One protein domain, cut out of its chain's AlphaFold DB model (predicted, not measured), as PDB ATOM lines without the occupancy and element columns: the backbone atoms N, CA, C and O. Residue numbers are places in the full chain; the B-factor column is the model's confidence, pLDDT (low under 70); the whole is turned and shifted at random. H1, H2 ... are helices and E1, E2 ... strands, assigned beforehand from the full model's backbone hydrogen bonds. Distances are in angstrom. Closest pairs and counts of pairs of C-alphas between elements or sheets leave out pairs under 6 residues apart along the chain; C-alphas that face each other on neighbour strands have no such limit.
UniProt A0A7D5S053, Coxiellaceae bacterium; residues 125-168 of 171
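What this domain is: This is residues 125 to 168 of the 171 residues of a protein of Coxiellaceae bacterium (UniProt A0A7D5S053). From its first residue, the printed part runs through an unnamed stretch, residues 125 to 135, into one helix, H1, which stands at one end of an open, dumbbell-like shape. An outstretched link, residues 150 to 159, leads across to a small hairpin of two strands, E1 and E2, at the other end. The printed part has 44 residues, with one named helix and then two named strands, E1 and E2, in an antiparallel sheet; the class is mixed, helices and strands, with under half of the residues in named elements. It is only just loose, close to extended, with a radius of gyration of the C-alphas of 13.5 A, and only just elongated, spanning 37 by 25 by 20 A.

How they stand to each other: In H1, residues 136 to 149, every O i to N i+4 pair is within hydrogen-bond range. A short link of 10 residues joins it to E1, residues 160 to 162. A tight link of 2 residues then leads to E2, residues 165 to 167. E1 and E2 form a hairpin, antiparallel, with 140 degrees between their directions. The C-alphas of Ile 161 and Ser 166 face each other at 4.7 A. N 160 and O 167, 3.0 A apart, and N 167 and O 160, 2.8 A apart, are within hydrogen-bond range. H1 and E2 are apart.

Where its parts are: H1 begins at C-alpha 136, (154.040, 116.187, 155.448), and ends at C-alpha 149, (166.083, 130.304, 147.275), 20.3 A away. E1 measures 6.2 A from first to last C-alpha, and E2 measures 6.1 A, ending at C-alpha 167, (161.500, 131.188, 170.330).

The domain as a whole: The two C-alphas farthest apart, of Asn 126 and Gly 164, are 37.9 A from each other. Residues 146 to 156, of which 146 to 149 belong to H1, stand free. The printed part has no cut and no long link between its named elements. The mean pLDDT of the printed part is 74.9; residues 125 to 131 and 152 to 156 are under 70.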
ATOM      1  N   ALA A 125     155.696 133.277 137.610       56.50
ATOM      2  CA  ALA A 125     154.273 132.940 137.794       56.50
ATOM      3  C   ALA A 125     153.941 131.441 137.985       56.50
ATOM      4  O   ALA A 125     152.798 131.113 138.291       56.50
ATOM      5  N   ASN A 126     154.915 130.540 137.829       58.47
ATOM      6  CA  ASN A 126     154.754 129.100 138.058       58.47
ATOM      7  C   ASN A 126     155.107 128.658 139.491       58.47
ATOM      8  O   ASN A 126     155.118 127.461 139.761       58.47
ATOM      9  N   LEU A 127     155.440 129.585 140.397       60.31
ATOM     10  CA  LEU A 127     155.727 129.257 141.793       60.31
ATOM     11  C   LEU A 127     154.438 129.219 142.617       60.31
ATOM     12  O   LEU A 127     153.623 130.140 142.561       60.31
ATOM     13  N   THR A 128     154.282 128.180 143.435       62.34
ATOM     14  CA  THR A 128     153.262 128.143 144.488       62.34
ATOM     15  C   THR A 128     153.590 129.232 145.519       62.34
ATOM     16  O   THR A 128     154.531 129.096 146.294       62.34
ATOM     17  N   TYR A 129     152.843 130.342 145.522       62.72
ATOM     18  CA  TYR A 129     153.120 131.497 146.398       62.72
ATOM     19  C   TYR A 129     152.710 131.288 147.862       62.72
ATOM     20  O   TYR A 129     153.201 131.991 148.743       62.72
ATOM     21  N   PHE A 130     151.807 130.342 148.124       65.44
ATOM     22  CA  PHE A 130     151.334 130.023 149.465       65.44
ATOM     23  C   PHE A 130     151.469 128.530 149.706       65.44
ATOM     24  O   PHE A 130     150.782 127.730 149.078       65.44
ATOM     25  N   LEU A 131     152.338 128.178 150.645       69.31
ATOM     26  CA  LEU A 131     152.447 126.831 151.172       69.31
ATOM     27  C   LEU A 131     151.970 126.874 152.612       69.31
ATOM     28  O   LEU A 131     152.422 127.694 153.413       69.31
ATOM     29  N   PHE A 132     151.023 126.007 152.926       72.19
ATOM     30  CA  PHE A 132     150.552 125.827 154.284       72.19
ATOM     31  C   PHE A 132     151.220 124.562 154.794       72.19
ATOM     32  O   PHE A 132     150.995 123.516 154.224       72.19
ATOM     33  N   ALA A 133     152.044 124.629 155.836       73.12
ATOM     34  CA  ALA A 133     152.667 123.443 156.429       73.12
ATOM     35  C   ALA A 133     151.645 122.610 157.236       73.12
ATOM     36  O   ALA A 133     151.800 122.441 158.446       73.12
ATOM     37  N   GLN A 134     150.550 122.161 156.612       77.62
ATOM     38  CA  GLN A 134     149.476 121.427 157.290       77.62
ATOM     39  C   GLN A 134     149.653 119.913 157.184       77.62
ATOM     40  O   GLN A 134     149.162 119.180 158.043       77.62
ATOM     41  N   ASN A 135     150.380 119.433 156.174       78.56
ATOM     42  CA  ASN A 135     150.712 118.023 156.006       78.56
ATOM     43  C   ASN A 135     152.184 117.799 155.611       78.56
ATOM     44  O   ASN A 135     152.907 118.719 155.232       78.56
ATOM     45  N   GLY A 136     152.641 116.545 155.709       76.94
ATOM     46  CA  GLY A 136     154.040 116.187 155.448       76.94
ATOM     47  C   GLY A 136     154.516 116.480 154.021       76.94
ATOM     48  O   GLY A 136     155.697 116.744 153.828       76.94
ATOM     49  N   HIS A 137     153.617 116.482 153.032       79.88
ATOM     50  CA  HIS A 137     153.958 116.809 151.646       79.88
ATOM     51  C   HIS A 137     154.224 118.310 151.471       79.88
ATOM     52  O   HIS A 137     155.218 118.694 150.866       79.88
ATOM     53  N   GLU A 138     153.380 119.165 152.048       78.81
ATOM     54  CA  GLU A 138     153.555 120.622 152.003       78.81
ATOM     55  C   GLU A 138     154.807 121.077 152.767       78.81
ATOM     56  O   GLU A 138     155.483 122.011 152.343       78.81
ATOM     57  N   LEU A 139     155.155 120.394 153.865       79.94
ATOM     58  CA  LEU A 139     156.416 120.625 154.578       79.94
ATOM     59  C   LEU A 139     157.639 120.323 153.700       79.94
ATOM     60  O   LEU A 139     158.565 121.131 153.660       79.94
ATOM     61  N   LEU A 140     157.624 119.198 152.978       80.25
ATOM     62  CA  LEU A 140     158.689 118.834 152.037       80.25
ATOM     63  C   LEU A 140     158.799 119.849 150.891       80.25
ATOM     64  O   LEU A 140     159.903 120.226 150.505       80.25
ATOM     65  N   GLU A 141     157.668 120.321 150.365       80.69
ATOM     66  CA  GLU A 141     157.642 121.346 149.317       80.69
ATOM     67  C   GLU A 141     158.206 122.686 149.828       80.69
ATOM     68  O   GLU A 141     159.038 123.302 149.161       80.69
ATOM     69  N   MET A 142     157.842 123.114 151.046       80.00
ATOM     70  CA  MET A 142     158.426 124.305 151.684       80.00
ATOM     71  C   MET A 142     159.935 124.178 151.882       80.00
ATOM     72  O   MET A 142     160.661 125.135 151.616       80.00
ATOM     73  N   GLU A 143     160.411 123.015 152.328       80.31
ATOM     74  CA  GLU A 143     161.838 122.747 152.507       80.31
ATOM     75  C   GLU A 143     162.593 122.828 151.172       80.31
ATOM     76  O   GLU A 143     163.636 123.478 151.089       80.31
ATOM     77  N   GLN A 144     162.035 122.263 150.098       80.12
ATOM     78  CA  GLN A 144     162.617 122.348 148.757       80.12
ATOM     79  C   GLN A 144     162.716 123.793 148.258       80.12
ATOM     80  O   GLN A 144     163.780 124.207 147.794       80.12
ATOM     81  N   TYR A 145     161.649 124.586 148.396       80.25
ATOM     82  CA  TYR A 145     161.691 126.001 148.021       80.25
ATOM     83  C   TYR A 145     162.671 126.803 148.882       80.25
ATOM     84  O   TYR A 145     163.409 127.638 148.355       80.25
ATOM     85  N   PHE A 146     162.718 126.545 150.191       78.25
ATOM     86  CA  PHE A 146     163.673 127.188 151.089       78.25
ATOM     87  C   PHE A 146     165.118 126.899 150.664       78.25
ATOM     88  O   PHE A 146     165.926 127.823 150.567       78.25
ATOM     89  N   LEU A 147     165.445 125.646 150.340       81.00
ATOM     90  CA  LEU A 147     166.774 125.257 149.856       81.00
ATOM     91  C   LEU A 147     167.104 125.854 148.482       81.00
ATOM     92  O   LEU A 147     168.253 126.199 148.229       81.00
ATOM     93  N   GLN A 148     166.111 126.002 147.604       79.31
ATOM     94  CA  GLN A 148     166.301 126.584 146.276       79.31
ATOM     95  C   GLN A 148     166.617 128.087 146.321       79.31
ATOM     96  O   GLN A 148     167.416 128.566 145.515       79.31
ATOM     97  N   TYR A 149     165.975 128.838 147.222       77.88
ATOM     98  CA  TYR A 149     166.083 130.304 147.275       77.88
ATOM     99  C   TYR A 149     166.990 130.842 148.382       77.88
ATOM    100  O   TYR A 149     167.349 132.021 148.352       77.88
ATOM    101  N   SER A 150     167.381 130.018 149.354       78.69
ATOM    102  CA  SER A 150     168.401 130.406 150.326       78.69
ATOM    103  C   SER A 150     169.786 130.381 149.675       78.69
ATOM    104  O   SER A 150     170.132 129.482 148.913       78.69
ATOM    105  N   ALA A 151     170.624 131.371 149.987       70.56
ATOM    106  CA  ALA A 151     172.009 131.435 149.509       70.56
ATOM    107  C   ALA A 151     172.953 130.467 150.272       70.56
ATOM    108  O   ALA A 151     174.136 130.764 150.439       70.56
ATOM    109  N   GLY A 152     172.428 129.339 150.765       64.94
ATOM    110  CA  GLY A 152     173.117 128.346 151.594       64.94
ATOM    111  C   GLY A 152     172.389 128.022 152.907       64.94
ATOM    112  O   GLY A 152     171.451 128.709 153.312       64.94
ATOM    113  N   SER A 153     172.849 126.974 153.594       61.94
ATOM    114  CA  SER A 153     172.268 126.486 154.850       61.94
ATOM    115  C   SER A 153     172.933 127.162 156.053       61.94
ATOM    116  O   SER A 153     174.017 126.760 156.473       61.94
ATOM    117  N   ILE A 154     172.295 128.182 156.630       61.44
ATOM    118  CA  ILE A 154     172.639 128.644 157.982       61.44
ATOM    119  C   ILE A 154     171.696 127.932 158.945       61.44
ATOM    120  O   ILE A 154     170.546 128.330 159.117       61.44
ATOM    121  N   THR A 155     172.177 126.857 159.556       69.75
ATOM    122  CA  THR A 155     171.485 126.177 160.651       69.75
ATOM    123  C   THR A 155     171.978 126.740 161.977       69.75
ATOM    124  O   THR A 155     173.179 126.800 162.231       69.75
ATOM    125  N   THR A 156     171.047 127.148 162.837       69.62
ATOM    126  CA  THR A 156     171.335 127.491 164.230       69.62
ATOM    127  C   THR A 156     170.399 126.724 165.149       69.62
ATOM    128  O   THR A 156     169.222 126.544 164.844       69.62
ATOM    129  N   THR A 157     170.936 126.256 166.271       75.44
ATOM    130  CA  THR A 157     170.157 125.706 167.387       75.44
ATOM    131  C   THR A 157     169.906 126.750 168.466       75.44
ATOM    132  O   THR A 157     169.191 126.474 169.430       75.44
ATOM    133  N   ASP A 158     170.500 127.938 168.332       80.00
ATOM    134  CA  ASP A 158     170.318 129.000 169.304       80.00
ATOM    135  C   ASP A 158     168.877 129.513 169.239       80.00
ATOM    136  O   ASP A 158     168.337 129.732 168.148       80.00
ATOM    137  N   PRO A 159     168.228 129.716 170.397       80.12
ATOM    138  CA  PRO A 159     166.886 130.261 170.424       80.12
ATOM    139  C   PRO A 159     166.868 131.641 169.771       80.12
ATOM    140  O   PRO A 159     167.656 132.530 170.103       80.12
ATOM    141  N   MET A 160     165.919 131.836 168.861       82.81
ATOM    142  CA  MET A 160     165.742 133.117 168.198       82.81
ATOM    143  C   MET A 160     164.962 134.054 169.121       82.81
ATOM    144  O   MET A 160     163.860 133.731 169.566       82.81
ATOM    145  N   ILE A 161     165.514 135.232 169.412       83.19
ATOM    146  CA  ILE A 161     164.814 136.245 170.207       83.19
ATOM    147  C   ILE A 161     163.973 137.121 169.276       83.19
ATOM    148  O   ILE A 161     164.517 137.932 168.530       83.19
ATOM    149  N   ILE A 162     162.646 137.008 169.350       78.50
ATOM    150  CA  ILE A 162     161.709 137.869 168.612       78.50
ATOM    151  C   ILE A 162     160.943 138.725 169.611       78.50
ATOM    152  O   ILE A 162     160.241 138.206 170.477       78.50
ATOM    153  N   ALA A 163     161.092 140.049 169.506       76.19
ATOM    154  CA  ALA A 163     160.455 141.015 170.407       76.19
ATOM    155  C   ALA A 163     160.667 140.683 171.906       76.19
ATOM    156  O   ALA A 163     159.749 140.772 172.721       76.19
ATOM    157  N   GLY A 164     161.881 140.244 172.265       77.44
ATOM    158  CA  GLY A 164     162.250 139.862 173.635       77.44
ATOM    159  C   GLY A 164     161.747 138.486 174.085       77.44
ATOM    160  O   GLY A 164     162.017 138.081 175.213       77.44
ATOM    161  N   ARG A 165     161.038 137.747 173.224       81.31
ATOM    162  CA  ARG A 165     160.613 136.369 173.489       81.31
ATOM    163  C   ARG A 165     161.603 135.391 172.884       81.31
ATOM    164  O   ARG A 165     161.926 135.490 171.705       81.31
ATOM    165  N   SER A 166     162.043 134.435 173.694       87.62
ATOM    166  CA  SER A 166     162.834 133.300 173.231       87.62
ATOM    167  C   SER A 166     161.933 132.320 172.483       87.62
ATOM    168  O   SER A 166     161.002 131.765 173.069       87.62
ATOM    169  N   MET A 167     162.177 132.155 171.186       84.06
ATOM    170  CA  MET A 167     161.500 131.188 170.330       84.06
ATOM    171  C   MET A 167     162.423 129.976 170.154       84.06
ATOM    172  O   MET A 167     163.502 130.123 169.569       84.06
ATOM    173  N   PRO A 168     162.046 128.786 170.658       80.88
ATOM    174  CA  PRO A 168     162.835 127.586 170.435       80.88
ATOM    175  C   PRO A 168     162.820 127.234 168.946       80.88
ATOM    176  O   PRO A 168     161.758 127.204 168.319       80.88
TER     177      PRO A 168